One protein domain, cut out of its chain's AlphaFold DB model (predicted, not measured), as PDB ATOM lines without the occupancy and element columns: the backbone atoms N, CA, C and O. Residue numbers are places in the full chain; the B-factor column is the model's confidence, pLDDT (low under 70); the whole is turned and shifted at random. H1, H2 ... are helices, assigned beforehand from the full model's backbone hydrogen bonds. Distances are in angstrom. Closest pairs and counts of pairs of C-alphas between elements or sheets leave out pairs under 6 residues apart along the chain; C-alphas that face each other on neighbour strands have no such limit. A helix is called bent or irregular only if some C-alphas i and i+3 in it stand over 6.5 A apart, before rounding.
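Overview. This is residues 74 to 259 of the 303 residues of an uncharacterized protein of Oidiodendron maius Zn (UniProt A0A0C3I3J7). The chain winds in stacked turns of helices: H1, H3 and H5 make one row, H2, H4 and H6 a second row beside it, and H7, H8 and H9 cover the far end beyond H5 and H6. The helices are mostly crossed, and long links loop out from the stack. The printed part has 186 residues with nine named helices, H1 to H9 in chain order, and no named strand; its class is all helix. It is compact, with a radius of gyration of the C-alphas of 16.2 A, and spans 48 by 41 by 31 A.

Along the chain. Begin with H6, residues 171 to 185: find C-alpha 171 at (20.504, -8.878, 21.408), from which the helix runs 20.9 A to C-alpha 185 at (20.238, -7.673, 42.284). Before it look for H5, residues 163 to 167, H4, residues 127 to 138, 17.8 A long, and H3, residues 116 to 122. Earlier still are H2, residues 91 to 99, and H1, residues 75 to 87, 18.6 A long, from C-alpha 75 at (0.646, 8.354, 36.940). After H6 come H7, residues 189 to 198, H8, residues 209 to 217, and H9, residues 242 to 256, 21.7 A long. H9 is irregular, with C-alphas 243 and 246 7.2 A apart, and H4 only just so, with C-alphas 128 and 131 6.9 A apart.

Arrangement. From H6, look first to H5, which touches residues 173 to 177 of H6 alone; the closest C-alphas, Ala 167 and Phe 174, are 4.6 A apart. H5 touches H3 at His 118 and Pro 163, whose C-alphas are 4.8 A apart. H3 touches H1 at a steep tilt of 52 degrees, with the C-alphas of Ala 79 and Pro 116 5.4 A apart. H1 and H2 form a helical hairpin at a shallow tilt of 25 degrees; residues 82 to 86 alone of H1 touch H2, closest at the C-alphas of Leu 85 and Met 94, 5.9 A. Residues 131 to 136 alone of H4 touch H2, closest at the C-alphas of Thr 91 and Ser 132, 5.4 A. Beyond H6, H7 touches H8 at a steep tilt of 48 degrees, with the C-alphas of Ser 190 and Thr 213 5.2 A apart. H8 and H9 form a helical hairpin, with the C-alphas of Thr 211 and Lys 255 5.5 A apart; residues 251 to 256 alone of H9 touch H8. H1 and H9 are apart. Every O i to N i+4 pair is within hydrogen-bond range in H1, H2, H3, H5, H6, H7 and H8, against 6 of 8 in H4 and 9 of 11 in H9.

Size, cuts and confidence. The C-alphas farthest apart, Thr 100 and Val 258, are 48.2 A apart. The printed part has no cut. The links H2 to H3, H4 to H5 and H8 to H9 are long. Mean pLDDT of the printed part is 86.4; under 70 are residues 150 to 158, 185 to 187, 200, 227 to 241 and 258 to 259.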
ATOM      1  N   SER A  74      -0.469  12.426  39.049       89.06
ATOM      2  CA  SER A  74      -0.928  11.772  37.822       89.06
ATOM      3  C   SER A  74       0.108  10.706  37.427       89.06
ATOM      4  O   SER A  74       1.277  11.051  37.212       89.06
ATOM      5  N   PRO A  75      -0.285   9.427  37.282       89.31
ATOM      6  CA  PRO A  75       0.646   8.354  36.940       89.31
ATOM      7  C   PRO A  75       1.410   8.593  35.635       89.31
ATOM      8  O   PRO A  75       2.604   8.311  35.547       89.31
ATOM      9  N   PHE A  76       0.730   9.177  34.644       87.94
ATOM     10  CA  PHE A  76       1.300   9.531  33.345       87.94
ATOM     11  C   PHE A  76       2.382  10.598  33.461       87.94
ATOM     12  O   PHE A  76       3.479  10.476  32.918       87.94
ATOM     13  N   ARG A  77       2.087  11.639  34.235       87.94
ATOM     14  CA  ARG A  77       3.006  12.736  34.515       87.94
ATOM     15  C   ARG A  77       4.275  12.233  35.210       87.94
ATOM     16  O   ARG A  77       5.380  12.539  34.764       87.94
ATOM     17  N   VAL A  78       4.119  11.417  36.252       91.19
ATOM     18  CA  VAL A  78       5.247  10.791  36.960       91.19
ATOM     19  C   VAL A  78       6.063   9.908  36.020       91.19
ATOM     20  O   VAL A  78       7.289  10.004  36.017       91.19
ATOM     21  N   ALA A  79       5.410   9.105  35.179       92.12
ATOM     22  CA  ALA A  79       6.106   8.240  34.237       92.12
ATOM     23  C   ALA A  79       7.005   9.022  33.267       92.12
ATOM     24  O   ALA A  79       8.169   8.667  33.080       92.12
ATOM     25  N   TRP A  80       6.499  10.122  32.705       88.81
ATOM     26  CA  TRP A  80       7.282  10.987  31.824       88.81
ATOM     27  C   TRP A  80       8.466  11.642  32.533       88.81
ATOM     28  O   TRP A  80       9.569  11.636  31.986       88.81
ATOM     29  N   LEU A  81       8.280  12.146  33.760       90.50
ATOM     30  CA  LEU A  81       9.397  12.668  34.555       90.50
ATOM     31  C   LEU A  81      10.481  11.617  34.770       90.50
ATOM     32  O   LEU A  81      11.659  11.911  34.578       90.50
ATOM     33  N   LEU A  82      10.092  10.401  35.155       93.88
ATOM     34  CA  LEU A  82      11.028   9.306  35.392       93.88
ATOM     35  C   LEU A  82      11.827   8.985  34.126       93.88
ATOM     36  O   LEU A  82      13.050   8.889  34.195       93.88
ATOM     37  N   ILE A  83      11.168   8.899  32.967       90.94
ATOM     38  CA  ILE A  83      11.840   8.673  31.679       90.94
ATOM     39  C   ILE A  83      12.819   9.805  31.365       90.94
ATOM     40  O   ILE A  83      13.988   9.538  31.097       90.94
ATOM     41  N   SER A  84      12.405  11.069  31.473       87.81
ATOM     42  CA  SER A  84      13.309  12.202  31.235       87.81
ATOM     43  C   SER A  84      14.516  12.215  32.162       87.81
ATOM     44  O   SER A  84      15.630  12.495  31.725       87.81
ATOM     45  N   LEU A  85      14.322  11.891  33.440       91.25
ATOM     46  CA  LEU A  85      15.420  11.814  34.395       91.25
ATOM     47  C   LEU A  85      16.332  10.611  34.134       91.25
ATOM     48  O   LEU A  85      17.529  10.715  34.393       91.25
ATOM     49  N   MET A  86      15.816   9.506  33.589       92.00
ATOM     50  CA  MET A  86      16.633   8.383  33.116       92.00
ATOM     51  C   MET A  86      17.477   8.751  31.893       92.00
ATOM     52  O   MET A  86      18.627   8.342  31.806       92.00
ATOM     53  N   HIS A  87      16.962   9.569  30.977       86.38
ATOM     54  CA  HIS A  87      17.768  10.099  29.869       86.38
ATOM     55  C   HIS A  87      18.849  11.078  30.314       86.38
ATOM     56  O   HIS A  87      19.849  11.283  29.624       86.38
ATOM     57  N   SER A  88      18.646  11.705  31.466       82.62
ATOM     58  CA  SER A  88      19.632  12.589  32.053       82.62
ATOM     59  C   SER A  88      20.699  11.771  32.789       82.62
ATOM     60  O   SER A  88      20.390  10.910  33.606       82.62
ATOM     61  N   GLU A  89      21.975  12.125  32.638       83.25
ATOM     62  CA  GLU A  89      23.039  11.627  33.532       83.25
ATOM     63  C   GLU A  89      22.912  12.193  34.969       83.25
ATOM     64  O   GLU A  89      23.824  12.088  35.790       83.25
ATOM     65  N   LYS A  90      21.796  12.864  35.291       84.88
ATOM     66  CA  LYS A  90      21.579  13.626  36.523       84.88
ATOM     67  C   LYS A  90      20.843  12.778  37.556       84.88
ATOM     68  O   LYS A  90      19.744  13.113  37.996       84.88
ATOM     69  N   THR A  91      21.490  11.711  38.014       91.38
ATOM     70  CA  THR A  91      20.959  10.816  39.063       91.38
ATOM     71  C   THR A  91      20.530  11.549  40.335       91.38
ATOM     72  O   THR A  91      19.602  11.117  41.010       91.38
ATOM     73  N   HIS A  92      21.143  12.695  40.647       93.19
ATOM     74  CA  HIS A  92      20.741  13.529  41.777       93.19
ATOM     75  C   HIS A  92      19.283  14.015  41.686       93.19
ATOM     76  O   HIS A  92      18.563  13.993  42.683       93.19
ATOM     77  N   LEU A  93      18.812  14.407  40.497       92.44
ATOM     78  CA  LEU A  93      17.417  14.816  40.305       92.44
ATOM     79  C   LEU A  93      16.462  13.628  40.475       92.44
ATOM     80  O   LEU A  93      15.401  13.782  41.076       92.44
ATOM     81  N   MET A  94      16.867  12.436  40.016       95.19
ATOM     82  CA  MET A  94      16.133  11.190  40.265       95.19
ATOM     83  C   MET A  94      16.015  10.913  41.771       95.19
ATOM     84  O   MET A  94      14.923  10.656  42.262       95.19
ATOM     85  N   GLN A  95      17.104  11.058  42.533       96.25
ATOM     86  CA  GLN A  95      17.082  10.910  43.995       96.25
ATOM     87  C   GLN A  95      16.149  11.919  44.675       96.25
ATOM     88  O   GLN A  95      15.446  11.553  45.615       96.25
ATOM     89  N   ILE A  96      16.119  13.175  44.213       94.75
ATOM     90  CA  ILE A  96      15.186  14.182  44.736       94.75
ATOM     91  C   ILE A  96      13.742  13.751  44.477       94.75
ATOM     92  O   ILE A  96      12.949  13.765  45.416       94.75
ATOM     93  N   LEU A  97      13.413  13.356  43.240       94.50
ATOM     94  CA  LEU A  97      12.069  12.913  42.869       94.50
ATOM     95  C   LEU A  97      11.630  11.714  43.717       94.50
ATOM     96  O   LEU A  97      10.579  11.772  44.348       94.50
ATOM     97  N   LEU A  98      12.446  10.665  43.801       95.06
ATOM     98  CA  LEU A  98      12.138   9.467  44.589       95.06
ATOM     99  C   LEU A  98      12.047   9.785  46.093       95.06
ATOM    100  O   LEU A  98      11.147   9.310  46.785       95.06
ATOM    101  N   GLY A  99      12.894  10.692  46.591       94.75
ATOM    102  CA  GLY A  99      12.860  11.190  47.969       94.75
ATOM    103  C   GLY A  99      11.607  11.998  48.332       94.75
ATOM    104  O   GLY A  99      11.345  12.216  49.517       94.75
ATOM    105  N   THR A 100      10.795  12.417  47.352       92.19
ATOM    106  CA  THR A 100       9.481  13.019  47.631       92.19
ATOM    107  C   THR A 100       8.486  12.002  48.192       92.19
ATOM    108  O   THR A 100       7.520  12.406  48.841       92.19
ATOM    109  N   GLY A 101       8.730  10.697  48.027       91.12
ATOM    110  CA  GLY A 101       7.770   9.643  48.361       91.12
ATOM    111  C   GLY A 101       6.647   9.515  47.331       91.12
ATOM    112  O   GLY A 101       5.572   9.033  47.677       91.12
ATOM    113  N   VAL A 102       6.872   9.994  46.103       91.62
ATOM    114  CA  VAL A 102       5.979   9.750  44.965       91.62
ATOM    115  C   VAL A 102       5.844   8.245  44.738       91.62
ATOM    116  O   VAL A 102       6.837   7.515  44.731       91.62
ATOM    117  N   ASP A 103       4.614   7.777  44.553       90.69
ATOM    118  CA  ASP A 103       4.365   6.381  44.226       90.69
ATOM    119  C   ASP A 103       4.718   6.110  42.758       90.69
ATOM    120  O   ASP A 103       4.040   6.565  41.834       90.69
ATOM    121  N   ILE A 104       5.806   5.371  42.551       94.25
ATOM    122  CA  ILE A 104       6.282   4.975  41.222       94.25
ATOM    123  C   ILE A 104       5.733   3.617  40.772       94.25
ATOM    124  O   ILE A 104       5.880   3.277  39.600       94.25
ATOM    125  N   SER A 105       5.105   2.844  41.666       89.44
ATOM    126  CA  SER A 105       4.617   1.492  41.352       89.44
ATOM    127  C   SER A 105       3.453   1.512  40.358       89.44
ATOM    128  O   SER A 105       3.319   0.610  39.536       89.44
ATOM    129  N   HIS A 106       2.671   2.593  40.372       85.50
ATOM    130  CA  HIS A 106       1.548   2.810  39.462       85.50
ATOM    131  C   HIS A 106       1.898   3.693  38.257       85.50
ATOM    132  O   HIS A 106       1.011   4.005  37.465       85.50
ATOM    133  N   ALA A 107       3.155   4.128  38.102       91.56
ATOM    134  CA  ALA A 107       3.545   5.015  37.009       91.56
ATOM    135  C   ALA A 107       3.384   4.311  35.650       91.56
ATOM    136  O   ALA A 107       4.045   3.307  35.378       91.56
ATOM    137  N   ILE A 108       2.537   4.873  34.783       91.69
ATOM    138  CA  ILE A 108       2.243   4.348  33.443       91.69
ATOM    139  C   ILE A 108       2.560   5.392  32.371       91.69
ATOM    140  O   ILE A 108       2.069   6.510  32.398       91.69
ATOM    141  N   TYR A 109       3.409   5.028  31.423       83.88
ATOM    142  CA  TYR A 109       3.879   5.830  30.300       83.88
ATOM    143  C   TYR A 109       2.827   6.011  29.197       83.88
ATOM    144  O   TYR A 109       2.891   6.977  28.440       83.88
ATOM    145  N   ASN A 110       1.863   5.097  29.085       83.81
ATOM    146  CA  ASN A 110       0.802   5.154  28.082       83.81
ATOM    147  C   ASN A 110      -0.474   4.442  28.562       83.81
ATOM    148  O   ASN A 110      -0.471   3.738  29.575       83.81
ATOM    149  N   ASP A 111      -1.549   4.578  27.785       84.75
ATOM    150  CA  ASP A 111      -2.852   3.947  28.053       84.75
ATOM    151  C   ASP A 111      -2.818   2.412  27.956       84.75
ATOM    152  O   ASP A 111      -3.762   1.730  28.353       84.75
ATOM    153  N   LEU A 112      -1.712   1.856  27.455       86.06
ATOM    154  CA  LEU A 112      -1.464   0.421  27.414       86.06
ATOM    155  C   LEU A 112      -0.885  -0.106  28.737       86.06
ATOM    156  O   LEU A 112      -0.685  -1.306  28.882       86.06
ATOM    157  N   GLY A 113      -0.617   0.757  29.719       89.06
ATOM    158  CA  GLY A 113      -0.091   0.349  31.022       89.06
ATOM    159  C   GLY A 113       1.410   0.048  31.024       89.06
ATOM    160  O   GLY A 113       1.897  -0.618  31.931       89.06
ATOM    161  N   PHE A 114       2.163   0.523  30.029       91.69
ATOM    162  CA  PHE A 114       3.622   0.383  30.024       91.69
ATOM    163  C   PHE A 114       4.215   1.229  31.147       91.69
ATOM    164  O   PHE A 114       3.917   2.411  31.229       91.69
ATOM    165  N   SER A 115       5.083   0.678  31.991       95.00
ATOM    166  CA  SER A 115       5.833   1.476  32.976       95.00
ATOM    167  C   SER A 115       6.964   2.290  32.325       95.00
ATOM    168  O   SER A 115       7.378   1.996  31.200       95.00
ATOM    169  N   PRO A 116       7.566   3.257  33.042       95.62
ATOM    170  CA  PRO A 116       8.817   3.900  32.627       95.62
ATOM    171  C   PRO A 116       9.936   2.922  32.254       95.62
ATOM    172  O   PRO A 116      10.725   3.203  31.353       95.62
ATOM    173  N   VAL A 117       9.983   1.761  32.917       96.06
ATOM    174  CA  VAL A 117      10.967   0.708  32.634       96.06
ATOM    175  C   VAL A 117      10.756   0.136  31.228       96.06
ATOM    176  O   VAL A 117      11.725  -0.060  30.502       96.06
ATOM    177  N   HIS A 118       9.506  -0.053  30.789       94.38
ATOM    178  CA  HIS A 118       9.230  -0.460  29.407       94.38
ATOM    179  C   HIS A 118       9.736   0.577  28.412       94.38
ATOM    180  O   HIS A 118      10.369   0.206  27.429       94.38
ATOM    181  N   GLY A 119       9.469   1.862  28.674       91.44
ATOM    182  CA  GLY A 119       9.889   2.960  27.804       91.44
ATOM    183  C   GLY A 119      11.400   2.956  27.585       91.44
ATOM    184  O   GLY A 119      11.862   2.850  26.451       91.44
ATOM    185  N   ILE A 120      12.176   2.959  28.673       93.50
ATOM    186  CA  ILE A 120      13.638   3.029  28.570       93.50
ATOM    187  C   ILE A 120      14.257   1.757  27.974       93.50
ATOM    188  O   ILE A 120      15.264   1.820  27.267       93.50
ATOM    189  N   VAL A 121      13.652   0.590  28.217       93.25
ATOM    190  CA  VAL A 121      14.091  -0.671  27.610       93.25
ATOM    191  C   VAL A 121      13.754  -0.707  26.118       93.25
ATOM    192  O   VAL A 121      14.602  -1.105  25.320       93.25
ATOM    193  N   ALA A 122      12.570  -0.242  25.710       88.81
ATOM    194  CA  ALA A 122      12.182  -0.135  24.302       88.81
ATOM    195  C   ALA A 122      13.117   0.801  23.515       88.81
ATOM    196  O   ALA A 122      13.431   0.539  22.350       88.81
ATOM    197  N   GLU A 123      13.639   1.832  24.179       87.06
ATOM    198  CA  GLU A 123      14.667   2.744  23.664       87.06
ATOM    199  C   GLU A 123      16.083   2.134  23.660       87.06
ATOM    200  O   GLU A 123      17.088   2.797  23.415       87.06
ATOM    201  N   GLY A 124      16.202   0.830  23.893       89.56
ATOM    202  CA  GLY A 124      17.465   0.109  23.822       89.56
ATOM    203  C   GLY A 124      18.324   0.208  25.079       89.56
ATOM    204  O   GLY A 124      19.504  -0.154  25.026       89.56
ATOM    205  N   LEU A 125      17.735   0.659  26.191       92.19
ATOM    206  CA  LEU A 125      18.369   0.810  27.497       92.19
ATOM    207  C   LEU A 125      19.704   1.573  27.394       92.19
ATOM    208  O   LEU A 125      20.780   0.962  27.443       92.19
ATOM    209  N   PRO A 126      19.667   2.902  27.177       91.06
ATOM    210  CA  PRO A 126      20.871   3.723  27.080       91.06
ATOM    211  C   PRO A 126      21.757   3.583  28.324       91.06
ATOM    212  O   PRO A 126      21.260   3.507  29.446       91.06
ATOM    213  N   LEU A 127      23.083   3.597  28.151       90.75
ATOM    214  CA  LEU A 127      24.023   3.458  29.276       90.75
ATOM    215  C   LEU A 127      23.836   4.554  30.337       90.75
ATOM    216  O   LEU A 127      23.928   4.268  31.529       90.75
ATOM    217  N   ALA A 128      23.515   5.779  29.909       90.38
ATOM    218  CA  ALA A 128      23.230   6.911  30.791       90.38
ATOM    219  C   ALA A 128      22.019   6.675  31.712       90.38
ATOM    220  O   ALA A 128      21.969   7.232  32.807       90.38
ATOM    221  N   ALA A 129      21.084   5.807  31.310       93.12
ATOM    222  CA  ALA A 129      19.884   5.507  32.077       93.12
ATOM    223  C   ALA A 129      20.090   4.471  33.180       93.12
ATOM    224  O   ALA A 129      19.319   4.452  34.139       93.12
ATOM    225  N   ILE A 130      21.128   3.633  33.085       94.50
ATOM    226  CA  ILE A 130      21.368   2.534  34.032       94.50
ATOM    227  C   ILE A 130      21.426   3.029  35.489       94.50
ATOM    228  O   ILE A 130      20.754   2.432  36.330       94.50
ATOM    229  N   PRO A 131      22.160   4.107  35.836       95.12
ATOM    230  CA  PRO A 131      22.193   4.603  37.211       95.12
ATOM    231  C   PRO A 131      20.822   5.040  37.749       95.12
ATOM    232  O   PRO A 131      20.472   4.711  38.879       95.12
ATOM    233  N   SER A 132      20.026   5.748  36.946       95.44
ATOM    234  CA  SER A 132      18.682   6.193  37.337       95.44
ATOM    235  C   SER A 132      17.695   5.027  37.430       95.44
ATOM    236  O   SER A 132      16.887   4.979  38.354       95.44
ATOM    237  N   LEU A 133      17.796   4.053  36.523       95.44
ATOM    238  CA  LEU A 133      16.984   2.840  36.557       95.44
ATOM    239  C   LEU A 133      17.272   1.992  37.807       95.44
ATOM    240  O   LEU A 133      16.340   1.439  38.388       95.44
ATOM    241  N   LYS A 134      18.531   1.929  38.266       95.25
ATOM    242  CA  LYS A 134      18.877   1.280  39.545       95.25
ATOM    243  C   LYS A 134      18.163   1.930  40.719       95.25
ATOM    244  O   LYS A 134      17.490   1.232  41.467       95.25
ATOM    245  N   LEU A 135      18.230   3.259  40.820       95.62
ATOM    246  CA  LEU A 135      17.541   4.007  41.876       95.62
ATOM    247  C   LEU A 135      16.028   3.750  41.865       95.62
ATOM    248  O   LEU A 135      15.416   3.614  42.924       95.62
ATOM    249  N   MET A 136      15.420   3.662  40.679       95.50
ATOM    250  CA  MET A 136      14.000   3.327  40.546       95.50
ATOM    251  C   MET A 136      13.690   1.915  41.045       95.50
ATOM    252  O   MET A 136      12.733   1.737  41.794       95.50
ATOM    253  N   ALA A 137      14.490   0.922  40.655       94.56
ATOM    254  CA  ALA A 137      14.296  -0.455  41.094       94.56
ATOM    255  C   ALA A 137      14.484  -0.601  42.616       94.56
ATOM    256  O   ALA A 137      13.657  -1.217  43.281       94.56
ATOM    257  N   GLU A 138      15.499   0.055  43.188       93.81
ATOM    258  CA  GLU A 138      15.716   0.152  44.641       93.81
ATOM    259  C   GLU A 138      14.558   0.855  45.366       93.81
ATOM    260  O   GLU A 138      14.271   0.553  46.524       93.81
ATOM    261  N   SER A 139      13.863   1.764  44.678       94.25
ATOM    262  CA  SER A 139      12.687   2.479  45.192       94.25
ATOM    263  C   SER A 139      11.364   1.743  44.941       94.25
ATOM    264  O   SER A 139      10.299   2.308  45.182       94.25
ATOM    265  N   GLY A 140      11.412   0.490  44.476       93.25
ATOM    266  CA  GLY A 140      10.235  -0.366  44.326       93.25
ATOM    267  C   GLY A 140       9.555  -0.318  42.957       93.25
ATOM    268  O   GLY A 140       8.403  -0.735  42.851       93.25
ATOM    269  N   ALA A 141      10.226   0.166  41.906       94.50
ATOM    270  CA  ALA A 141       9.716   0.005  40.545       94.50
ATOM    271  C   ALA A 141       9.590  -1.487  40.194       94.50
ATOM    272  O   ALA A 141      10.544  -2.252  40.344       94.50
ATOM    273  N   ASP A 142       8.422  -1.894  39.697       94.31
ATOM    274  CA  ASP A 142       8.181  -3.284  39.320       94.31
ATOM    275  C   ASP A 142       8.794  -3.597  37.947       94.31
ATOM    276  O   ASP A 142       8.336  -3.124  36.903       94.31
ATOM    277  N   LEU A 143       9.856  -4.407  37.958       94.62
ATOM    278  CA  LEU A 143      10.558  -4.865  36.757       94.62
ATOM    279  C   LEU A 143       9.804  -5.975  36.009       94.62
ATOM    280  O   LEU A 143      10.195  -6.305  34.891       94.62
ATOM    281  N   HIS A 144       8.742  -6.521  36.608       94.44
ATOM    282  CA  HIS A 144       7.911  -7.587  36.050       94.44
ATOM    283  C   HIS A 144       6.546  -7.082  35.568       94.44
ATOM    284  O   HIS A 144       5.752  -7.875  35.062       94.44
ATOM    285  N   LEU A 145       6.250  -5.783  35.734       93.31
ATOM    286  CA  LEU A 145       4.952  -5.225  35.361       93.31
ATOM    287  C   LEU A 145       4.645  -5.559  33.898       93.31
ATOM    288  O   LEU A 145       5.477  -5.321  33.031       93.31
ATOM    289  N   ALA A 146       3.450  -6.080  33.627       92.88
ATOM    290  CA  ALA A 146       3.002  -6.373  32.274       92.88
ATOM    291  C   ALA A 146       2.148  -5.220  31.723       92.88
ATOM    292  O   ALA A 146       1.139  -4.839  32.318       92.88
ATOM    293  N   GLY A 147       2.533  -4.688  30.567       89.50
ATOM    294  CA  GLY A 147       1.757  -3.739  29.775       89.50
ATOM    295  C   GLY A 147       1.101  -4.398  28.559       89.50
ATOM    296  O   GLY A 147       1.528  -5.456  28.117       89.50
ATOM    297  N   ARG A 148       0.058  -3.790  27.994       88.12
ATOM    298  CA  ARG A 148      -0.710  -4.313  26.852       88.12
ATOM    299  C   ARG A 148      -0.101  -3.949  25.497       88.12
ATOM    300  O   ARG A 148       0.520  -2.908  25.332       88.12
ATOM    301  N   THR A 149      -0.333  -4.783  24.490       79.50
ATOM    302  CA  THR A 149       0.111  -4.570  23.098       79.50
ATOM    303  C   THR A 149      -1.042  -4.571  22.098       79.50
ATOM    304  O   THR A 149      -0.826  -4.640  20.888       79.50
ATOM    305  N   ASP A 150      -2.287  -4.475  22.565       66.88
ATOM    306  CA  ASP A 150      -3.512  -4.611  21.771       66.88
ATOM    307  C   ASP A 150      -3.685  -3.566  20.647       66.88
ATOM    308  O   ASP A 150      -4.505  -3.791  19.754       66.88
ATOM    309  N   GLY A 151      -2.853  -2.519  20.605       56.78
ATOM    310  CA  GLY A 151      -2.708  -1.591  19.471       56.78
ATOM    311  C   GLY A 151      -1.764  -2.041  18.336       56.78
ATOM    312  O   GLY A 151      -1.854  -1.512  17.234       56.78
ATOM    313  N   PHE A 152      -0.900  -3.041  18.554       48.72
ATOM    314  CA  PHE A 152       0.160  -3.484  17.626       48.72
ATOM    315  C   PHE A 152      -0.033  -4.929  17.140       48.72
ATOM    316  O   PHE A 152       0.923  -5.691  16.972       48.72
ATOM    317  N   ARG A 153      -1.289  -5.342  16.935       43.12
ATOM    318  CA  ARG A 153      -1.642  -6.722  16.576       43.12
ATOM    319  C   ARG A 153      -0.982  -7.167  15.269       43.12
ATOM    320  O   ARG A 153      -1.495  -6.924  14.181       43.12
ATOM    321  N   SER A 154       0.094  -7.933  15.401       42.69
ATOM    322  CA  SER A 154       0.561  -8.864  14.380       42.69
ATOM    323  C   SER A 154       0.506 -10.287  14.949       42.69
ATOM    324  O   SER A 154       1.062 -10.588  15.998       42.69
ATOM    325  N   ASN A 155      -0.270 -11.141  14.281       44.16
ATOM    326  CA  ASN A 155      -0.187 -12.605  14.258       44.16
ATOM    327  C   ASN A 155       0.236 -13.341  15.552       44.16
ATOM    328  O   ASN A 155       1.306 -13.939  15.602       44.16
ATOM    329  N   GLY A 156      -0.644 -13.404  16.560       51.72
ATOM    330  CA  GLY A 156      -0.548 -14.415  17.627       51.72
ATOM    331  C   GLY A 156       0.520 -14.180  18.702       51.72
ATOM    332  O   GLY A 156       0.808 -15.095  19.468       51.72
ATOM    333  N   ILE A 157       1.093 -12.979  18.777       58.81
ATOM    334  CA  ILE A 157       1.951 -12.558  19.891       58.81
ATOM    335  C   ILE A 157       1.066 -12.268  21.115       58.81
ATOM    336  O   ILE A 157      -0.047 -11.757  20.960       58.81
ATOM    337  N   SER A 158       1.550 -12.621  22.313       64.94
ATOM    338  CA  SER A 158       0.888 -12.317  23.590       64.94
ATOM    339  C   SER A 158       0.385 -10.862  23.619       64.94
ATOM    340  O   SER A 158       1.116  -9.956  23.205       64.94
ATOM    341  N   PRO A 159      -0.837 -10.606  24.127       80.88
ATOM    342  CA  PRO A 159      -1.374  -9.253  24.256       80.88
ATOM    343  C   PRO A 159      -0.669  -8.438  25.347       80.88
ATOM    344  O   PRO A 159      -1.057  -7.295  25.579       80.88
ATOM    345  N   LEU A 160       0.302  -9.032  26.042       88.06
ATOM    346  CA  LEU A 160       1.044  -8.437  27.137       88.06
ATOM    347  C   LEU A 160       2.549  -8.480  26.864       88.06
ATOM    348  O   LEU A 160       3.049  -9.397  26.212       88.06
ATOM    349  N   GLU A 161       3.271  -7.516  27.415       90.88
ATOM    350  CA  GLU A 161       4.725  -7.451  27.427       90.88
ATOM    351  C   GLU A 161       5.222  -6.958  28.774       90.88
ATOM    352  O   GLU A 161       4.618  -6.076  29.370       90.88
ATOM    353  N   THR A 162       6.333  -7.518  29.226       94.50
ATOM    354  CA  THR A 162       7.105  -7.040  30.371       94.50
ATOM    355  C   THR A 162       8.353  -6.310  29.878       94.50
ATOM    356  O   THR A 162       8.749  -6.467  28.714       94.50
ATOM    357  N   PRO A 163       9.077  -5.577  30.741       95.06
ATOM    358  CA  PRO A 163      10.386  -5.045  30.383       95.06
ATOM    359  C   PRO A 163      11.341  -6.119  29.853       95.06
ATOM    360  O   PRO A 163      12.046  -5.880  28.874       95.06
ATOM    361  N   THR A 164      11.323  -7.331  30.418       95.75
ATOM    362  CA  THR A 164      12.157  -8.438  29.934       95.75
ATOM    363  C   THR A 164      11.776  -8.854  28.515       95.75
ATOM    364  O   THR A 164      12.661  -8.959  27.664       95.75
ATOM    365  N   SER A 165      10.484  -9.041  28.211       94.12
ATOM    366  CA  SER A 165      10.067  -9.416  26.853       94.12
ATOM    367  C   SER A 165      10.356  -8.310  25.833       94.12
ATOM    368  O   SER A 165      10.736  -8.606  24.701       94.12
ATOM    369  N   VAL A 166      10.255  -7.035  26.235       91.75
ATOM    370  CA  VAL A 166      10.674  -5.897  25.402       91.75
ATOM    371  C   VAL A 166      12.185  -5.939  25.155       91.75
ATOM    372  O   VAL A 166      12.616  -5.782  24.010       91.75
ATOM    373  N   ALA A 167      12.998  -6.202  26.184       94.25
ATOM    374  CA  ALA A 167      14.452  -6.298  26.054       94.25
ATOM    375  C   ALA A 167      14.870  -7.418  25.092       94.25
ATOM    376  O   ALA A 167      15.782  -7.233  24.289       94.25
ATOM    377  N   MET A 168      14.170  -8.557  25.133       94.31
ATOM    378  CA  MET A 168      14.425  -9.725  24.282       94.31
ATOM    379  C   MET A 168      14.234  -9.457  22.786       94.31
ATOM    380  O   MET A 168      14.664 -10.270  21.979       94.31
ATOM    381  N   ARG A 169      13.653  -8.328  22.370       89.56
ATOM    382  CA  ARG A 169      13.522  -7.987  20.942       89.56
ATOM    383  C   ARG A 169      14.860  -7.699  20.256       89.56
ATOM    384  O   ARG A 169      14.917  -7.711  19.031       89.56
ATOM    385  N   ARG A 170      15.920  -7.397  21.018       89.88
ATOM    386  CA  ARG A 170      17.261  -7.116  20.482       89.88
ATOM    387  C   ARG A 170      18.348  -7.694  21.359       89.88
ATOM    388  O   ARG A 170      18.365  -7.442  22.563       89.88
ATOM    389  N   SER A 171      19.333  -8.325  20.735       93.81
ATOM    390  CA  SER A 171      20.504  -8.878  21.408       93.81
ATOM    391  C   SER A 171      21.221  -7.834  22.275       93.81
ATOM    392  O   SER A 171      21.529  -8.089  23.439       93.81
ATOM    393  N   GLN A 172      21.436  -6.618  21.755       93.25
ATOM    394  CA  GLN A 172      22.132  -5.547  22.476       93.25
ATOM    395  C   GLN A 172      21.353  -5.047  23.697       93.25
ATOM    396  O   GLN A 172      21.929  -4.873  24.772       93.25
ATOM    397  N   THR A 173      20.047  -4.828  23.545       93.38
ATOM    398  CA  THR A 173      19.175  -4.381  24.637       93.38
ATOM    399  C   THR A 173      19.067  -5.455  25.707       93.38
ATOM    400  O   THR A 173      19.255  -5.157  26.886       93.38
ATOM    401  N   PHE A 174      18.863  -6.710  25.305       96.25
ATOM    402  CA  PHE A 174      18.816  -7.837  26.223       96.25
ATOM    403  C   PHE A 174      20.139  -8.034  26.970       96.25
ATOM    404  O   PHE A 174      20.131  -8.241  28.179       96.25
ATOM    405  N   SER A 175      21.287  -7.891  26.299       95.75
ATOM    406  CA  SER A 175      22.610  -7.970  26.936       95.75
ATOM    407  C   SER A 175      22.793  -6.907  28.032       95.75
ATOM    408  O   SER A 175      23.276  -7.206  29.131       95.75
ATOM    409  N   ARG A 176      22.348  -5.667  27.778       95.56
ATOM    410  CA  ARG A 176      22.360  -4.591  28.784       95.56
ATOM    411  C   ARG A 176      21.378  -4.860  29.918       95.56
ATOM    412  O   ARG A 176      21.748  -4.678  31.072       95.56
ATOM    413  N   TRP A 177      20.170  -5.325  29.604       96.31
ATOM    414  CA  TRP A 177      19.160  -5.702  30.594       96.31
ATOM    415  C   TRP A 177      19.673  -6.811  31.517       96.31
ATOM    416  O   TRP A 177      19.625  -6.675  32.733       96.31
ATOM    417  N   GLN A 178      20.279  -7.857  30.954       95.44
ATOM    418  CA  GLN A 178      20.896  -8.954  31.698       95.44
ATOM    419  C   GLN A 178      22.020  -8.452  32.620       95.44
ATOM    420  O   GLN A 178      22.102  -8.857  33.777       95.44
ATOM    421  N   SER A 179      22.876  -7.554  32.122       94.62
ATOM    422  CA  SER A 179      23.950  -6.945  32.919       94.62
ATOM    423  C   SER A 179      23.390  -6.094  34.061       94.62
ATOM    424  O   SER A 179      23.868  -6.192  35.187       94.62
ATOM    425  N   PHE A 180      22.342  -5.313  33.784       95.44
ATOM    426  CA  PHE A 180      21.620  -4.525  34.778       95.44
ATOM    427  C   PHE A 180      21.007  -5.412  35.867       95.44
ATOM    428  O   PHE A 180      21.242  -5.147  37.041       95.44
ATOM    429  N   LEU A 181      20.297  -6.488  35.505       94.50
ATOM    430  CA  LEU A 181      19.716  -7.426  36.471       94.50
ATOM    431  C   LEU A 181      20.799  -8.087  37.336       94.50
ATOM    432  O   LEU A 181      20.667  -8.132  38.556       94.50
ATOM    433  N   LYS A 182      21.905  -8.540  36.728       91.75
ATOM    434  CA  LYS A 182      23.045  -9.127  37.454       91.75
ATOM    435  C   LYS A 182      23.650  -8.148  38.463       91.75
ATOM    436  O   LYS A 182      23.964  -8.548  39.583       91.75
ATOM    437  N   GLU A 183      23.818  -6.886  38.073       90.56
ATOM    438  CA  GLU A 183      24.430  -5.861  38.921       90.56
ATOM    439  C   GLU A 183      23.494  -5.362  40.025       90.56
ATOM    440  O   GLU A 183      23.912  -5.283  41.176       90.56
ATOM    441  N   LEU A 184      22.246  -5.025  39.681       85.06
ATOM    442  CA  LEU A 184      21.253  -4.504  40.622       85.06
ATOM    443  C   LEU A 184      21.031  -5.484  41.768       85.06
ATOM    444  O   LEU A 184      20.879  -5.097  42.923       85.06
ATOM    445  N   MET A 185      20.939  -6.758  41.419       64.50
ATOM    446  CA  MET A 185      20.238  -7.673  42.284       64.50
ATOM    447  C   MET A 185      21.169  -8.577  43.087       64.50
ATOM    448  O   MET A 185      20.739  -9.114  44.103       64.50
ATOM    449  N   GLY A 186      22.398  -8.845  42.623       68.19
ATOM    450  CA  GLY A 186      23.128 -10.033  43.097       68.19
ATOM    451  C   GLY A 186      22.249 -11.302  43.089       68.19
ATOM    452  O   GLY A 186      22.510 -12.226  43.856       68.19
ATOM    453  N   TYR A 187      21.163 -11.292  42.298       66.06
ATOM    454  CA  TYR A 187      20.021 -12.195  42.420       66.06
ATOM    455  C   TYR A 187      20.363 -13.553  41.852       66.06
ATOM    456  O   TYR A 187      21.154 -13.673  40.916       66.06
ATOM    457  N   ASP A 188      19.618 -14.535  42.339       88.81
ATOM    458  CA  ASP A 188      19.404 -15.792  41.653       88.81
ATOM    459  C   ASP A 188      18.564 -15.545  40.374       88.81
ATOM    460  O   ASP A 188      17.372 -15.221  40.473       88.81
ATOM    461  N   PRO A 189      19.131 -15.700  39.159       92.19
ATOM    462  CA  PRO A 189      18.375 -15.576  37.911       92.19
ATOM    463  C   PRO A 189      17.174 -16.534  37.847       92.19
ATOM    464  O   PRO A 189      16.218 -16.282  37.112       92.19
ATOM    465  N   SER A 190      17.197 -17.622  38.624       93.81
ATOM    466  CA  SER A 190      16.082 -18.555  38.756       93.81
ATOM    467  C   SER A 190      14.882 -17.967  39.491       93.81
ATOM    468  O   SER A 190      13.746 -18.253  39.113       93.81
ATOM    469  N   GLU A 191      15.111 -17.154  40.523       93.69
ATOM    470  CA  GLU A 191      14.043 -16.484  41.271       93.69
ATOM    471  C   GLU A 191      13.397 -15.389  40.421       93.69
ATOM    472  O   GLU A 191      12.171 -15.336  40.308       93.69
ATOM    473  N   PHE A 192      14.220 -14.585  39.738       94.06
ATOM    474  CA  PHE A 192      13.721 -13.581  38.799       94.06
ATOM    475  C   PHE A 192      12.869 -14.228  37.699       94.06
ATOM    476  O   PHE A 192      11.754 -13.782  37.447       94.06
ATOM    477  N   ALA A 193      13.361 -15.308  37.078       94.75
ATOM    478  CA  ALA A 193      12.629 -16.025  36.036       94.75
ATOM    479  C   ALA A 193      11.304 -16.612  36.544       94.75
ATOM    480  O   ALA A 193      10.309 -16.564  35.827       94.75
ATOM    481  N   ALA A 194      11.272 -17.152  37.768       95.31
ATOM    482  CA  ALA A 194      10.038 -17.662  38.357       95.31
ATOM    483  C   ALA A 194       8.986 -16.551  38.477       95.31
ATOM    484  O   ALA A 194       7.876 -16.720  37.981       95.31
ATOM    485  N   LYS A 195       9.367 -15.403  39.047       94.62
ATOM    486  CA  LYS A 195       8.471 -14.255  39.223       94.62
ATOM    487  C   LYS A 195       8.025 -13.648  37.893       94.62
ATOM    488  O   LYS A 195       6.854 -13.335  37.719       94.62
ATOM    489  N   GLU A 196       8.932 -13.544  36.927       94.94
ATOM    490  CA  GLU A 196       8.628 -13.062  35.575       94.94
ATOM    491  C   GLU A 196       7.542 -13.909  34.885       94.94
ATOM    492  O   GLU A 196       6.684 -13.389  34.171       94.94
ATOM    493  N   LEU A 197       7.556 -15.223  35.112       95.06
ATOM    494  CA  LEU A 197       6.611 -16.155  34.498       95.06
ATOM    495  C   LEU A 197       5.251 -16.202  35.209       95.06
ATOM    496  O   LEU A 197       4.292 -16.683  34.612       95.06
ATOM    497  N   GLU A 198       5.122 -15.667  36.428       93.00
ATOM    498  CA  GLU A 198       3.827 -15.574  37.124       93.00
ATOM    499  C   GLU A 198       2.866 -14.582  36.445       93.00
ATOM    500  O   GLU A 198       1.649 -14.756  36.517       93.00
ATOM    501  N   ILE A 199       3.403 -13.563  35.761       78.38
ATOM    502  CA  ILE A 199       2.639 -12.414  35.232       78.38
ATOM    503  C   ILE A 199       2.388 -12.521  33.705       78.38
ATOM    504  O   ILE A 199       1.653 -11.730  33.120       78.38
ATOM    505  N   SER A 200       2.915 -13.583  33.082       68.88
ATOM    506  CA  SER A 200       2.412 -14.235  31.857       68.88
ATOM    507  C   SER A 200       2.231 -13.384  30.584       68.88
ATOM    508  O   SER A 200       1.121 -13.236  30.075       68.88
ATOM    509  N   PRO A 201       3.345 -12.962  29.960       83.00
ATOM    510  CA  PRO A 201       3.428 -13.019  28.493       83.00
ATOM    511  C   PRO A 201       4.451 -14.029  27.968       83.00
ATOM    512  O   PRO A 201       4.302 -14.566  26.870       83.00
ATOM    513  N   LEU A 202       5.499 -14.313  28.740       91.25
ATOM    514  CA  LEU A 202       6.553 -15.233  28.311       91.25
ATOM    515  C   LEU A 202       6.097 -16.699  28.372       91.25
ATOM    516  O   LEU A 202       6.480 -17.482  27.502       91.25
ATOM    517  N   VAL A 203       5.221 -17.057  29.316       93.00
ATOM    518  CA  VAL A 203       4.600 -18.395  29.375       93.00
ATOM    519  C   VAL A 203       3.826 -18.687  28.089       93.00
ATOM    520  O   VAL A 203       4.053 -19.718  27.457       93.00
ATOM    521  N   ASP A 204       2.997 -17.741  27.641       88.81
ATOM    522  CA  ASP A 204       2.215 -17.865  26.404       88.81
ATOM    523  C   ASP A 204       3.106 -17.976  25.158       88.81
ATOM    524  O   ASP A 204       2.764 -18.651  24.187       88.81
ATOM    525  N   ALA A 205       4.292 -17.361  25.193       88.44
ATOM    526  CA  ALA A 205       5.292 -17.476  24.136       88.44
ATOM    527  C   ALA A 205       6.086 -18.802  24.170       88.44
ATOM    528  O   ALA A 205       6.902 -19.030  23.266       88.44
ATOM    529  N   GLY A 206       5.843 -19.667  25.163       92.69
ATOM    530  CA  GLY A 206       6.443 -20.994  25.333       92.69
ATOM    531  C   GLY A 206       7.665 -21.043  26.254       92.69
ATOM    532  O   GLY A 206       8.385 -22.041  26.241       92.69
ATOM    533  N   TRP A 207       7.941 -19.985  27.020       94.81
ATOM    534  CA  TRP A 207       9.028 -19.984  27.999       94.81
ATOM    535  C   TRP A 207       8.621 -20.716  29.276       94.81
ATOM    536  O   TRP A 207       7.474 -20.660  29.717       94.81
ATOM    537  N   ASN A 208       9.589 -21.383  29.895       95.31
ATOM    538  CA  ASN A 208       9.462 -21.952  31.230       95.31
ATOM    539  C   ASN A 208      10.615 -21.447  32.101       95.31
ATOM    540  O   ASN A 208      11.493 -20.716  31.629       95.31
ATOM    541  N   ARG A 209      10.593 -21.809  33.387       95.31
ATOM    542  CA  ARG A 209      11.579 -21.327  34.353       95.31
ATOM    543  C   ARG A 209      12.988 -21.704  33.913       95.31
ATOM    544  O   ARG A 209      13.851 -20.839  33.853       95.31
ATOM    545  N   GLU A 210      13.209 -22.959  33.542       95.25
ATOM    546  CA  GLU A 210      14.520 -23.476  33.157       95.25
ATOM    547  C   GLU A 210      15.091 -22.770  31.917       95.25
ATOM    548  O   GLU A 210      16.270 -22.401  31.900       95.25
ATOM    549  N   THR A 211      14.276 -22.555  30.881       95.81
ATOM    550  CA  THR A 211      14.719 -21.934  29.625       95.81
ATOM    551  C   THR A 211      14.930 -20.433  29.770       95.81
ATOM    552  O   THR A 211      15.913 -19.911  29.240       95.81
ATOM    553  N   LEU A 212      14.091 -19.736  30.544       95.69
ATOM    554  CA  LEU A 212      14.277 -18.312  30.825       95.69
ATOM    555  C   LEU A 212      15.491 -18.066  31.733       95.69
ATOM    556  O   LEU A 212      16.289 -17.176  31.446       95.69
ATOM    557  N   THR A 213      15.697 -18.885  32.770       95.69
ATOM    558  CA  THR A 213      16.921 -18.840  33.588       95.69
ATOM    559  C   THR A 213      18.160 -19.072  32.729       95.69
ATOM    560  O   THR A 213      19.090 -18.269  32.772       95.69
ATOM    561  N   SER A 214      18.141 -20.097  31.868       94.81
ATOM    562  CA  SER A 214      19.252 -20.379  30.949       94.81
ATOM    563  C   SER A 214      19.562 -19.185  30.042       94.81
ATOM    564  O   SER A 214      20.727 -18.889  29.787       94.81
ATOM    565  N   LEU A 215      18.535 -18.467  29.571       95.62
ATOM    566  CA  LEU A 215      18.711 -17.258  28.769       95.62
ATOM    567  C   LEU A 215      19.327 -16.098  29.577       95.62
ATOM    568  O   LEU A 215      20.215 -15.402  29.086       95.62
ATOM    569  N   LEU A 216      18.884 -15.885  30.819       94.75
ATOM    570  CA  LEU A 216      19.415 -14.841  31.711       94.75
ATOM    571  C   LEU A 216      20.867 -15.107  32.148       94.75
ATOM    572  O   LEU A 216      21.593 -14.180  32.517       94.75
ATOM    573  N   GLU A 217      21.320 -16.352  32.069       93.94
ATOM    574  CA  GLU A 217      22.702 -16.746  32.356       93.94
ATOM    575  C   GLU A 217      23.584 -16.808  31.105       93.94
ATOM    576  O   GLU A 217      24.811 -16.708  31.215       93.94
ATOM    577  N   LEU A 218      22.971 -16.918  29.922       93.75
ATOM    578  CA  LEU A 218      23.656 -17.081  28.648       93.75
ATOM    579  C   LEU A 218      24.676 -15.964  28.414       93.75
ATOM    580  O   LEU A 218      24.360 -14.773  28.462       93.75
ATOM    581  N   LYS A 219      25.909 -16.364  28.105       93.00
ATOM    582  CA  LYS A 219      26.950 -15.463  27.614       93.00
ATOM    583  C   LYS A 219      26.883 -15.439  26.095       93.00
ATOM    584  O   LYS A 219      26.980 -16.484  25.460       93.00
ATOM    585  N   PHE A 220      26.728 -14.254  25.525       91.75
ATOM    586  CA  PHE A 220      26.724 -14.037  24.084       91.75
ATOM    587  C   PHE A 220      27.290 -12.648  23.773       91.75
ATOM    588  O   PHE A 220      27.286 -11.761  24.631       91.75
ATOM    589  N   GLU A 221      27.779 -12.454  22.550       91.00
ATOM    590  CA  GLU A 221      28.213 -11.147  22.062       91.00
ATOM    591  C   GLU A 221      27.071 -10.523  21.243       91.00
ATOM    592  O   GLU A 221      26.689 -11.091  20.219       91.00
ATOM    593  N   PRO A 222      26.484  -9.390  21.670       92.19
ATOM    594  CA  PRO A 222      25.392  -8.774  20.928       92.19
ATOM    595  C   PRO A 222      25.856  -8.256  19.562       92.19
ATOM    596  O   PRO A 222      27.026  -7.904  19.359       92.19
ATOM    597  N   ALA A 223      24.921  -8.160  18.617       86.88
ATOM    598  CA  ALA A 223      25.203  -7.536  17.337       86.88
ATOM    599  C   ALA A 223      25.427  -6.025  17.542       86.88
ATOM    600  O   ALA A 223      24.681  -5.378  18.287       86.88
ATOM    601  N   PRO A 224      26.450  -5.426  16.905       81.00
ATOM    602  CA  PRO A 224      26.631  -3.984  16.927       81.00
ATOM    603  C   PRO A 224      25.565  -3.344  16.035       81.00
ATOM    604  O   PRO A 224      25.759  -3.161  14.834       81.00
ATOM    605  N   LEU A 225      24.417  -3.007  16.614       77.88
ATOM    606  CA  LEU A 225      23.381  -2.296  15.883       77.88
ATOM    607  C   LEU A 225      23.775  -0.829  15.760       77.88
ATOM    608  O   LEU A 225      23.922  -0.119  16.756       77.88
ATOM    609  N   LYS A 226      23.926  -0.350  14.521       73.25
ATOM    610  CA  LYS A 226      24.008   1.089  14.272       73.25
ATOM    611  C   LYS A 226      22.701   1.726  14.718       73.25
ATOM    612  O   LYS A 226      21.630   1.322  14.254       73.25
ATOM    613  N   GLN A 227      22.799   2.713  15.597       68.69
ATOM    614  CA  GLN A 227      21.662   3.516  16.017       68.69
ATOM    615  C   GLN A 227      21.097   4.192  14.769       68.69
ATOM    616  O   GLN A 227      21.766   4.993  14.118       68.69
ATOM    617  N   ALA A 228      19.900   3.782  14.368       67.25
ATOM    618  CA  ALA A 228      19.230   4.442  13.271       67.25
ATOM    619  C   ALA A 228      18.617   5.724  13.805       67.25
ATOM    620  O   ALA A 228      17.894   5.695  14.795       67.25
ATOM    621  N   ILE A 229      18.892   6.837  13.144       66.06
ATOM    622  CA  ILE A 229      18.231   8.104  13.427       66.06
ATOM    623  C   ILE A 229      17.205   8.306  12.320       66.06
ATOM    624  O   ILE A 229      17.511   8.212  11.134       66.06
ATOM    625  N   CYS A 230      15.966   8.537  12.717       64.19
ATOM    626  CA  CYS A 230      14.893   8.896  11.817       64.19
ATOM    627  C   CYS A 230      15.207  10.244  11.193       64.19
ATOM    628  O   CYS A 230      15.851  11.092  11.801       64.19
ATOM    629  N   ILE A 231      14.611  10.523  10.043       59.34
ATOM    630  CA  ILE A 231      14.686  11.835   9.391       59.34
ATOM    631  C   ILE A 231      14.244  12.992  10.319       59.34
ATOM    632  O   ILE A 231      14.706  14.115  10.160       59.34
ATOM    633  N   CYS A 232      13.407  12.737  11.335       58.66
ATOM    634  CA  CYS A 232      13.007  13.734  12.336       58.66
ATOM    635  C   CYS A 232      14.007  13.920  13.496       58.66
ATOM    636  O   CYS A 232      13.697  14.614  14.460       58.66
ATOM    637  N   GLY A 233      15.174  13.274  13.441       57.88
ATOM    638  CA  GLY A 233      16.192  13.318  14.493       57.88
ATOM    639  C   GLY A 233      15.929  12.395  15.688       57.88
ATOM    640  O   GLY A 233      16.755  12.349  16.593       57.88
ATOM    641  N   ARG A 234      14.815  11.649  15.711       61.09
ATOM    642  CA  ARG A 234      14.521  10.658  16.764       61.09
ATOM    643  C   ARG A 234      15.151   9.314  16.448       61.09
ATOM    644  O   ARG A 234      15.181   8.915  15.290       61.09
ATOM    645  N   GLU A 235      15.576   8.574  17.459       61.78
ATOM    646  CA  GLU A 235      16.090   7.222  17.254       61.78
ATOM    647  C   GLU A 235      14.992   6.276  16.746       61.78
ATOM    648  O   GLU A 235      13.875   6.215  17.266       61.78
ATOM    649  N   VAL A 236      15.296   5.555  15.667       62.38
ATOM    650  CA  VAL A 236      14.454   4.494  15.127       62.38
ATOM    651  C   VAL A 236      14.828   3.203  15.811       62.38
ATOM    652  O   VAL A 236      15.828   2.552  15.497       62.38
ATOM    653  N   HIS A 237      13.940   2.770  16.683       60.44
ATOM    654  CA  HIS A 237      13.961   1.418  17.177       60.44
ATOM    655  C   HIS A 237      13.263   0.512  16.132       60.44
ATOM    656  O   HIS A 237      12.109   0.150  16.312       60.44
ATOM    657  N   GLN A 238      13.965   0.102  15.062       58.91
ATOM    658  CA  GLN A 238      13.451  -0.904  14.110       58.91
ATOM    659  C   GLN A 238      13.224  -2.258  14.809       58.91
ATOM    660  O   GLN A 238      14.118  -2.780  15.476       58.91
ATOM    661  N   LEU A 239      12.020  -2.821  14.682       55.75
ATOM    662  CA  LEU A 239      11.628  -4.077  15.339       55.75
ATOM    663  C   LEU A 239      12.258  -5.321  14.703       55.75
ATOM    664  O   LEU A 239      12.337  -6.355  15.354       55.75
ATOM    665  N   TYR A 240      12.719  -5.220  13.458       61.25
ATOM    666  CA  TYR A 240      13.344  -6.329  12.758       61.25
ATOM    667  C   TYR A 240      14.515  -5.815  11.935       61.25
ATOM    668  O   TYR A 240      14.357  -4.936  11.088       61.25
ATOM    669  N   ARG A 241      15.687  -6.361  12.223       69.56
ATOM    670  CA  ARG A 241      16.902  -6.186  11.443       69.56
ATOM    671  C   ARG A 241      17.380  -7.570  11.065       69.56
ATOM    672  O   ARG A 241      17.381  -8.456  11.916       69.56
ATOM    673  N   GLU A 242      17.751  -7.768   9.808       74.81
ATOM    674  CA  GLU A 242      18.281  -9.059   9.356       74.81
ATOM    675  C   GLU A 242      19.520  -9.451  10.181       74.81
ATOM    676  O   GLU A 242      19.735 -10.625  10.476       74.81
ATOM    677  N   GLU A 243      20.264  -8.458  10.681       77.56
ATOM    678  CA  GLU A 243      21.392  -8.629  11.598       77.56
ATOM    679  C   GLU A 243      21.009  -9.179  12.984       77.56
ATOM    680  O   GLU A 243      21.895  -9.576  13.735       77.56
ATOM    681  N   GLU A 244      19.722  -9.225  13.338       88.12
ATOM    682  CA  GLU A 244      19.181  -9.808  14.578       88.12
ATOM    683  C   GLU A 244      18.470 -11.152  14.330       88.12
ATOM    684  O   GLU A 244      17.942 -11.759  15.263       88.12
ATOM    685  N   GLN A 245      18.485 -11.679  13.100       87.69
ATOM    686  CA  GLN A 245      17.879 -12.979  12.797       87.69
ATOM    687  C   GLN A 245      18.509 -14.112  13.625       87.69
ATOM    688  O   GLN A 245      17.796 -14.944  14.187       87.69
ATOM    689  N   TRP A 246      19.839 -14.100  13.781       88.88
ATOM    690  CA  TRP A 246      20.557 -15.070  14.620       88.88
ATOM    691  C   TRP A 246      20.104 -15.013  16.086       88.88
ATOM    692  O   TRP A 246      20.084 -16.034  16.770       88.88
ATOM    693  N   TRP A 247      19.732 -13.827  16.578       92.62
ATOM    694  CA  TRP A 247      19.270 -13.637  17.947       92.62
ATOM    695  C   TRP A 247      17.886 -14.258  18.132       92.62
ATOM    696  O   TRP A 247      17.660 -14.989  19.094       92.62
ATOM    697  N   MET A 248      16.984 -14.067  17.166       90.75
ATOM    698  CA  MET A 248      15.671 -14.721  17.163       90.75
ATOM    699  C   MET A 248      15.780 -16.249  17.061       90.75
ATOM    700  O   MET A 248      15.027 -16.972  17.717       90.75
ATOM    701  N   GLU A 249      16.725 -16.756  16.267       91.19
ATOM    702  CA  GLU A 249      17.034 -18.188  16.187       91.19
ATOM    703  C   GLU A 249      17.557 -18.724  17.522       91.19
ATOM    704  O   GLU A 249      17.042 -19.729  18.011       91.19
ATOM    705  N   LEU A 250      18.489 -18.012  18.161       92.19
ATOM    706  CA  LEU A 250      19.019 -18.357  19.478       92.19
ATOM    707  C   LEU A 250      17.929 -18.356  20.557       92.19
ATOM    708  O   LEU A 250      17.854 -19.291  21.353       92.19
ATOM    709  N   LEU A 251      17.040 -17.356  20.572       94.00
ATOM    710  CA  LEU A 251      15.894 -17.320  21.483       94.00
ATOM    711  C   LEU A 251      14.985 -18.537  21.297       94.00
ATOM    712  O   LEU A 251      14.590 -19.170  22.277       94.00
ATOM    713  N   ASN A 252      14.669 -18.892  20.051       92.81
ATOM    714  CA  ASN A 252      13.865 -20.074  19.749       92.81
ATOM    715  C   ASN A 252      14.582 -21.373  20.128       92.81
ATOM    716  O   ASN A 252      13.941 -22.300  20.624       92.81
ATOM    717  N   GLU A 253      15.894 -21.450  19.925       93.06
ATOM    718  CA  GLU A 253      16.700 -22.597  20.322       93.06
ATOM    719  C   GLU A 253      16.688 -22.774  21.843       93.06
ATOM    720  O   GLU A 253      16.366 -23.859  22.325       93.06
ATOM    721  N   VAL A 254      16.973 -21.714  22.609       93.88
ATOM    722  CA  VAL A 254      16.954 -21.748  24.079       93.88
ATOM    723  C   VAL A 254      15.571 -22.129  24.596       93.88
ATOM    724  O   VAL A 254      15.460 -23.000  25.456       93.88
ATOM    725  N   LYS A 255      14.515 -21.543  24.028       93.88
ATOM    726  CA  LYS A 255      13.130 -21.831  24.401       93.88
ATOM    727  C   LYS A 255      12.727 -23.291  24.170       93.88
ATOM    728  O   LYS A 255      12.053 -23.879  25.006       93.88
ATOM    729  N   ASN A 256      13.132 -23.885  23.046       92.12
ATOM    730  CA  ASN A 256      12.738 -25.247  22.666       92.12
ATOM    731  C   ASN A 256      13.657 -26.341  23.246       92.12
ATOM    732  O   ASN A 256      13.462 -27.529  22.968       92.12
ATOM    733  N   ARG A 257      14.682 -25.980  24.026       84.81
ATOM    734  CA  ARG A 257      15.625 -26.952  24.586       84.81
ATOM    735  C   ARG A 257      14.990 -27.780  25.699       84.81
ATOM    736  O   ARG A 257      14.443 -27.266  26.665       84.81
ATOM    737  N   VAL A 258      15.183 -29.095  25.596       67.88
ATOM    738  CA  VAL A 258      14.810 -30.079  26.629       67.88
ATOM    739  C   VAL A 258      15.944 -30.281  27.656       67.88
ATOM    740  O   VAL A 258      15.736 -30.896  28.697       67.88
ATOM    741  N   LYS A 259      17.165 -29.790  27.380       61.22
ATOM    742  CA  LYS A 259      18.349 -29.942  28.250       61.22
ATOM    743  C   LYS A 259      19.146 -28.631  28.383       61.22
ATOM    744  O   LYS A 259      19.232 -27.895  27.396       61.22
TER     745      LYS A 259